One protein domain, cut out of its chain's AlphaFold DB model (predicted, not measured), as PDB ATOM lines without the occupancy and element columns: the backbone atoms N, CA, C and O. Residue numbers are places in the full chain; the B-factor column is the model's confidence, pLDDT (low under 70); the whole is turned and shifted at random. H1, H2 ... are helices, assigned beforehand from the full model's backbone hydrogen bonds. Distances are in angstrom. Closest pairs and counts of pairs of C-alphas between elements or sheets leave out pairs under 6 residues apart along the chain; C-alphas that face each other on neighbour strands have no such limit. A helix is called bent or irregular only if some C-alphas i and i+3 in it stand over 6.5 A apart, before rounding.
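What this domain is: This is residues 4 to 62 of the 63 residues of an uncharacterized protein of Candidatus Shapirobacteria bacterium CG11_big_fil_rev_8_21_14_0_20_40_12 (UniProt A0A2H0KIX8). A hairpin of two helices, H1 and H2, packs through H1 on part of a longer helix, H3, whose far end, residues 55 to 60, sticks out with residues 61 and 62 as an arm. The 59 printed residues hold three named helices, H1, H2, H3, all helix in class. The whole is only just compact, close to loose, with radius of gyration 12.2 A, and elongated, spanning 39 by 22 by 14 A.

Where its parts are: Find C-alpha 4 at (134.175, 142.015, 103.952); H1 runs from there to residue 16, 18.6 A. H2, residues 22 to 34, covers 19.7 A and is irregular: C-alphas 30 and 33 are 7.4 A apart. H3, residues 37 to 60, covers 34.8 A to C-alpha 60 at (148.199, 141.532, 136.661).

How they stand to each other: H1 and H2 touch as a hairpin, opposite ways at a shallow tilt of 1 degrees; look at their closest C-alphas, Leu 14 and Lys 25, 6.3 A. H3 touches H1 with residues 40 to 48 alone, closest C-alphas Ile 10 and Ser 44, 5.8 A, the same way at a shallow tilt of 33 degrees, only just short of steep. H2 and H3 are close but not clearly touching, closest C-alphas Val 32 and Leu 40, 7.4 A. Every O i to N i+4 pair is within hydrogen-bond range in H1 and H3, 7 of 9 in H2.

The domain as a whole: The C-alphas farthest apart, Asn 34 and Lys 62, are 39.7 A apart. The printed part has no cut, and both links are tight. Only residue 62 has pLDDT under 70.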
ATOM      1  N   GLU A   4     134.490 143.392 103.557       91.38
ATOM      2  CA  GLU A   4     134.175 142.015 103.952       91.38
ATOM      3  C   GLU A   4     135.185 141.486 104.978       91.38
ATOM      4  O   GLU A   4     134.800 140.933 106.009       91.38
ATOM      5  N   GLU A   5     136.471 141.754 104.769       91.81
ATOM      6  CA  GLU A   5     137.559 141.408 105.679       91.81
ATOM      7  C   GLU A   5     137.432 142.161 107.020       91.81
ATOM      8  O   GLU A   5     137.656 141.577 108.087       91.81
ATOM      9  N   LYS A   6     136.983 143.429 107.000       91.06
ATOM     10  CA  LYS A   6     136.640 144.185 108.224       91.06
ATOM     11  C   LYS A   6     135.518 143.521 109.009       91.06
ATOM     12  O   LYS A   6     135.645 143.325 110.218       91.06
ATOM     13  N   ILE A   7     134.422 143.196 108.330       94.06
ATOM     14  CA  ILE A   7     133.256 142.557 108.943       94.06
ATOM     15  C   ILE A   7     133.654 141.210 109.549       94.06
ATOM     16  O   ILE A   7     133.315 140.935 110.701       94.06
ATOM     17  N   PHE A   8     134.420 140.402 108.813       93.81
ATOM     18  CA  PHE A   8     134.923 139.120 109.293       93.81
ATOM     19  C   PHE A   8     135.731 139.277 110.589       93.81
ATOM     20  O   PHE A   8     135.422 138.631 111.590       93.81
ATOM     21  N   ARG A   9     136.698 140.206 110.624       92.19
ATOM     22  CA  ARG A   9     137.483 140.480 111.839       92.19
ATOM     23  C   ARG A   9     136.627 140.937 113.018       92.19
ATOM     24  O   ARG A   9     136.862 140.498 114.140       92.19
ATOM     25  N   ILE A  10     135.649 141.810 112.787       93.81
ATOM     26  CA  ILE A  10     134.759 142.296 113.850       93.81
ATOM     27  C   ILE A  10     133.920 141.151 114.422       93.81
ATOM     28  O   ILE A  10     133.757 141.075 115.638       93.81
ATOM     29  N   ARG A  11     133.429 140.234 113.579       94.50
ATOM     30  CA  ARG A  11     132.691 139.045 114.032       94.50
ATOM     31  C   ARG A  11     133.554 138.151 114.923       94.50
ATOM     32  O   ARG A  11     133.109 137.792 116.010       94.50
ATOM     33  N   GLU A  12     134.792 137.873 114.518       92.88
ATOM     34  CA  GLU A  12     135.750 137.100 115.325       92.88
ATOM     35  C   GLU A  12     136.014 137.764 116.689       92.88
ATOM     36  O   GLU A  12     135.958 137.116 117.737       92.88
ATOM     37  N   LEU A  13     136.236 139.083 116.697       90.81
ATOM     38  CA  LEU A  13     136.447 139.850 117.926       90.81
ATOM     39  C   LEU A  13     135.206 139.868 118.835       90.81
ATOM     40  O   LEU A  13     135.343 139.753 120.051       90.81
ATOM     41  N   LEU A  14     133.998 139.985 118.274       92.00
ATOM     42  CA  LEU A  14     132.740 139.959 119.033       92.00
ATOM     43  C   LEU A  14     132.480 138.597 119.679       92.00
ATOM     44  O   LEU A  14     132.054 138.539 120.836       92.00
ATOM     45  N   LEU A  15     132.744 137.509 118.951       89.50
ATOM     46  CA  LEU A  15     132.595 136.146 119.464       89.50
ATOM     47  C   LEU A  15     133.569 135.880 120.618       89.50
ATOM     48  O   LEU A  15     133.162 135.321 121.639       89.50
ATOM     49  N   GLY A  16     134.817 136.340 120.484       86.00
ATOM     50  CA  GLY A  16     135.857 136.202 121.507       86.00
ATOM     51  C   GLY A  16     135.787 137.211 122.661       86.00
ATOM     52  O   GLY A  16     136.466 137.017 123.666       86.00
ATOM     53  N   SER A  17     134.999 138.284 122.549       86.31
ATOM     54  CA  SER A  17     134.863 139.283 123.617       86.31
ATOM     55  C   SER A  17     134.179 138.672 124.836       86.31
ATOM     56  O   SER A  17     133.133 138.058 124.703       86.31
ATOM     57  N   GLU A  18     134.694 138.866 126.043       83.75
ATOM     58  CA  GLU A  18     134.001 138.459 127.279       83.75
ATOM     59  C   GLU A  18     133.282 139.629 127.968       83.75
ATOM     60  O   GLU A  18     132.568 139.433 128.947       83.75
ATOM     61  N   VAL A  19     133.439 140.842 127.431       82.81
ATOM     62  CA  VAL A  19     132.956 142.091 128.041       82.81
ATOM     63  C   VAL A  19     131.472 142.314 127.768       82.81
ATOM     64  O   VAL A  19     130.729 142.777 128.632       82.81
ATOM     65  N   PHE A  20     131.016 141.983 126.559       86.56
ATOM     66  CA  PHE A  20     129.635 142.238 126.166       86.56
ATOM     67  C   PHE A  20     128.690 141.119 126.628       86.56
ATOM     68  O   PHE A  20     128.961 139.939 126.377       86.56
ATOM     69  N   PRO A  21     127.523 141.459 127.208       89.88
ATOM     70  CA  PRO A  21     126.451 140.495 127.425       89.88
ATOM     71  C   PRO A  21     126.025 139.811 126.120       89.88
ATOM     72  O   PRO A  21     126.060 140.419 125.047       89.88
ATOM     73  N   LYS A  22     125.542 138.565 126.216       90.25
ATOM     74  CA  LYS A  22     125.131 137.756 125.054       90.25
ATOM     75  C   LYS A  22     124.175 138.499 124.108       90.25
ATOM     76  O   LYS A  22     124.411 138.512 122.907       90.25
ATOM     77  N   TYR A  23     123.157 139.171 124.648       92.06
ATOM     78  CA  TYR A  23     122.168 139.893 123.839       92.06
ATOM     79  C   TYR A  23     122.774 141.074 123.056       92.06
ATOM     80  O   TYR A  23     122.373 141.332 121.925       92.06
ATOM     81  N   ILE A  24     123.777 141.763 123.619       90.81
ATOM     82  CA  ILE A  24     124.498 142.844 122.930       90.81
ATOM     83  C   ILE A  24     125.342 142.271 121.794       90.81
ATOM     84  O   ILE A  24     125.334 142.820 120.695       90.81
ATOM     85  N   LYS A  25     126.033 141.147 122.027       92.31
ATOM     86  CA  LYS A  25     126.801 140.470 120.973       92.31
ATOM     87  C   LYS A  25     125.912 140.053 119.811       92.31
ATOM     88  O   LYS A  25     126.252 140.330 118.669       92.31
ATOM     89  N   GLU A  26     124.773 139.426 120.096       93.06
ATOM     90  CA  GLU A  26     123.811 139.008 119.070       93.06
ATOM     91  C   GLU A  26     123.272 140.208 118.284       93.06
ATOM     92  O   GLU A  26     123.248 140.178 117.055       93.06
ATOM     93  N   MET A  27     122.919 141.299 118.972       93.81
ATOM     94  CA  MET A  27     122.489 142.534 118.320       93.81
ATOM     95  C   MET A  27     123.574 143.094 117.388       93.81
ATOM     96  O   MET A  27     123.274 143.430 116.245       93.81
ATOM     97  N   LEU A  28     124.829 143.170 117.841       92.88
ATOM     98  CA  LEU A  28     125.944 143.682 117.037       92.88
ATOM     99  C   LEU A  28     126.269 142.767 115.851       92.88
ATOM    100  O   LEU A  28     126.479 143.264 114.747       92.88
ATOM    101  N   LEU A  29     126.250 141.445 116.046       93.88
ATOM    102  CA  LEU A  29     126.459 140.462 114.978       93.88
ATOM    103  C   LEU A  29     125.391 140.570 113.884       93.88
ATOM    104  O   LEU A  29     125.729 140.491 112.708       93.88
ATOM    105  N   ASN A  30     124.131 140.811 114.254       94.69
ATOM    106  CA  ASN A  30     123.033 140.970 113.296       94.69
ATOM    107  C   ASN A  30     123.075 142.306 112.535       94.69
ATOM    108  O   ASN A  30     122.435 142.441 111.494       94.69
ATOM    109  N   GLN A  31     123.780 143.310 113.062       94.12
ATOM    110  CA  GLN A  31     123.837 144.655 112.482       94.12
ATOM    111  C   GLN A  31     125.146 144.938 111.738       94.12
ATOM    112  O   GLN A  31     125.190 145.886 110.958       94.12
ATOM    113  N   VAL A  32     126.198 144.136 111.948       93.25
ATOM    114  CA  VAL A  32     127.558 144.424 111.461       93.25
ATOM    115  C   VAL A  32     127.627 144.636 109.947       93.25
ATOM    116  O   VAL A  32     128.338 145.527 109.490       93.25
ATOM    117  N   ASP A  33     126.841 143.895 109.167       94.00
ATOM    118  CA  ASP A  33     126.832 144.007 107.702       94.00
ATOM    119  C   ASP A  33     126.249 145.345 107.212       94.00
ATOM    120  O   ASP A  33     126.642 145.871 106.164       94.00
ATOM    121  N   ASN A  34     125.352 145.931 108.012       94.94
ATOM    122  CA  ASN A  34     124.653 147.182 107.718       94.94
ATOM    123  C   ASN A  34     125.426 148.426 108.179       94.94
ATOM    124  O   ASN A  34     124.997 149.548 107.909       94.94
ATOM    125  N   LEU A  35     126.556 148.253 108.868       93.56
ATOM    126  CA  LEU A  35     127.357 149.370 109.347       93.56
ATOM    127  C   LEU A  35     128.093 150.069 108.197       93.56
ATOM    128  O   LEU A  35     128.590 149.450 107.245       93.56
ATOM    129  N   ALA A  36     128.190 151.390 108.315       94.38
ATOM    130  CA  ALA A  36     129.066 152.205 107.489       94.38
ATOM    131  C   ALA A  36     130.540 151.989 107.881       94.38
ATOM    132  O   ALA A  36     130.856 151.589 109.003       94.38
ATOM    133  N   ASP A  37     131.468 152.288 106.972       92.44
ATOM    134  CA  ASP A  37     132.901 152.033 107.180       92.44
ATOM    135  C   ASP A  37     133.480 152.717 108.425       92.44
ATOM    136  O   ASP A  37     134.313 152.141 109.124       92.44
ATOM    137  N   ASN A  38     133.032 153.934 108.735       94.19
ATOM    138  CA  ASN A  38     133.441 154.644 109.946       94.19
ATOM    139  C   ASN A  38     132.957 153.937 111.223       94.19
ATOM    140  O   ASN A  38     133.697 153.875 112.201       94.19
ATOM    141  N   GLN A  39     131.748 153.371 111.205       94.56
ATOM    142  CA  GLN A  39     131.193 152.605 112.322       94.56
ATOM    143  C   GLN A  39     131.915 151.264 112.491       94.56
ATOM    144  O   GLN A  39     132.213 150.880 113.617       94.56
ATOM    145  N   LEU A  40     132.257 150.588 111.387       94.19
ATOM    146  CA  LEU A  40     133.083 149.376 111.411       94.19
ATOM    147  C   LEU A  40     134.464 149.658 112.013       94.19
ATOM    148  O   LEU A  40     134.917 148.922 112.886       94.19
ATOM    149  N   ASN A  41     135.115 150.747 111.595       93.25
ATOM    150  CA  ASN A  41     136.417 151.138 112.137       93.25
ATOM    151  C   ASN A  41     136.333 151.423 113.647       93.25
ATOM    152  O   ASN A  41     137.151 150.910 114.408       93.25
ATOM    153  N   LEU A  42     135.322 152.186 114.082       94.44
ATOM    154  CA  LEU A  42     135.105 152.495 115.497       94.44
ATOM    155  C   LEU A  42     134.850 151.226 116.322       94.44
ATOM    156  O   LEU A  42     135.465 151.032 117.366       94.44
ATOM    157  N   LEU A  43     133.974 150.341 115.842       93.00
ATOM    158  CA  LEU A  43     133.658 149.087 116.525       93.00
ATOM    159  C   LEU A  43     134.889 148.178 116.631       93.00
ATOM    160  O   LEU A  43     135.141 147.603 117.688       93.00
ATOM    161  N   SER A  44     135.689 148.088 115.567       92.31
ATOM    162  CA  SER A  44     136.948 147.339 115.583       92.31
ATOM    163  C   SER A  44     137.944 147.908 116.594       92.31
ATOM    164  O   SER A  44     138.649 147.132 117.241       92.31
ATOM    165  N   GLN A  45     138.017 149.235 116.733       92.88
ATOM    166  CA  GLN A  45     138.892 149.886 117.706       92.88
ATOM    167  C   GLN A  45     138.456 149.560 119.138       92.88
ATOM    168  O   GLN A  45     139.264 149.041 119.903       92.88
ATOM    169  N   ILE A  46     137.171 149.752 119.459       92.25
ATOM    170  CA  ILE A  46     136.607 149.429 120.780       92.25
ATOM    171  C   ILE A  46     136.897 147.968 121.143       92.25
ATOM    172  O   ILE A  46     137.412 147.684 122.219       92.25
ATOM    173  N   LEU A  47     136.620 147.030 120.235       91.81
ATOM    174  CA  LEU A  47     136.848 145.604 120.482       91.81
ATOM    175  C   LEU A  47     138.326 145.256 120.707       91.81
ATOM    176  O   LEU A  47     138.630 144.339 121.472       91.81
ATOM    177  N   SER A  48     139.236 145.965 120.037       89.88
ATOM    178  CA  SER A  48     140.679 145.752 120.184       89.88
ATOM    179  C   SER A  48     141.181 146.281 121.527       89.88
ATOM    180  O   SER A  48     141.865 145.551 122.241       89.88
ATOM    181  N   GLU A  49     140.774 147.495 121.901       90.88
ATOM    182  CA  GLU A  49     141.107 148.106 123.194       90.88
ATOM    183  C   GLU A  49     140.567 147.276 124.367       90.88
ATOM    184  O   GLU A  49     141.266 147.057 125.353       90.88
ATOM    185  N   GLU A  50     139.342 146.756 124.258       88.31
ATOM    186  CA  GLU A  50     138.763 145.886 125.286       88.31
ATOM    187  C   GLU A  50     139.533 144.567 125.432       88.31
ATOM    188  O   GLU A  50     139.768 144.100 126.549       88.31
ATOM    189  N   LYS A  51     139.970 143.970 124.317       86.81
ATOM    190  CA  LYS A  51     140.791 142.754 124.341       86.81
ATOM    191  C   LYS A  51     142.148 143.000 125.007       86.81
ATOM    192  O   LYS A  51     142.606 142.138 125.755       86.81
ATOM    193  N   GLU A  52     142.775 144.140 124.732       88.88
ATOM    194  CA  GLU A  52     144.054 144.539 125.330       88.88
ATOM    195  C   GLU A  52     143.913 144.755 126.840       88.88
ATOM    196  O   GLU A  52     144.585 144.073 127.609       88.88
ATOM    197  N   LYS A  53     142.935 145.561 127.278       87.50
ATOM    198  CA  LYS A  53     142.655 145.798 128.706       87.50
ATOM    199  C   LYS A  53     142.388 144.508 129.480       87.50
ATOM    200  O   LYS A  53     142.888 144.335 130.589       87.50
ATOM    201  N   LEU A  54     141.604 143.586 128.913       85.44
ATOM    202  CA  LEU A  54     141.381 142.264 129.509       85.44
ATOM    203  C   LEU A  54     142.668 141.436 129.580       85.44
ATOM    204  O   LEU A  54     142.863 140.693 130.543       85.44
ATOM    205  N   GLY A  55     143.520 141.529 128.559       84.69
ATOM    206  CA  GLY A  55     144.833 140.893 128.532       84.69
ATOM    207  C   GLY A  55     145.728 141.387 129.666       84.69
ATOM    208  O   GLY A  55     146.273 140.563 130.402       84.69
ATOM    209  N   ASP A  56     145.798 142.704 129.848       86.50
ATOM    210  CA  ASP A  56     146.582 143.360 130.898       86.50
ATOM    211  C   ASP A  56     146.062 142.998 132.292       86.50
ATOM    212  O   ASP A  56     146.819 142.508 133.128       86.50
ATOM    213  N   LEU A  57     144.745 143.089 132.512       84.62
ATOM    214  CA  LEU A  57     144.114 142.647 133.760       84.62
ATOM    215  C   LEU A  57     144.466 141.185 134.073       84.62
ATOM    216  O   LEU A  57     144.862 140.854 135.189       84.62
ATOM    217  N   ARG A  58     144.371 140.283 133.089       84.75
ATOM    218  CA  ARG A  58     144.717 138.863 133.280       84.75
ATOM    219  C   ARG A  58     146.196 138.638 133.591       84.75
ATOM    220  O   ARG A  58     146.509 137.636 134.232       84.75
ATOM    221  N   GLN A  59     147.093 139.495 133.108       81.25
ATOM    222  CA  GLN A  59     148.517 139.449 133.447       81.25
ATOM    223  C   GLN A  59     148.737 139.896 134.895       81.25
ATOM    224  O   GLN A  59     149.445 139.212 135.635       81.25
ATOM    225  N   ASP A  60     148.081 140.978 135.311       80.50
ATOM    226  CA  ASP A  60     148.199 141.532 136.661       80.50
ATOM    227  C   ASP A  60     147.655 140.581 137.735       80.50
ATOM    228  O   ASP A  60     148.285 140.415 138.773       80.50
ATOM    229  N   TYR A  61     146.551 139.872 137.466       74.25
ATOM    230  CA  TYR A  61     145.989 138.866 138.386       74.25
ATOM    231  C   TYR A  61     146.719 137.509 138.380       74.25
ATOM    232  O   TYR A  61     146.365 136.625 139.163       74.25
ATOM    233  N   LYS A  62     147.694 137.298 137.485       68.12
ATOM    234  CA  LYS A  62     148.535 136.084 137.448       68.12
ATOM    235  C   LYS A  62     149.870 136.239 138.188       68.12
ATOM    236  O   LYS A  62     150.587 135.243 138.296       68.12
TER     237      LYS A  62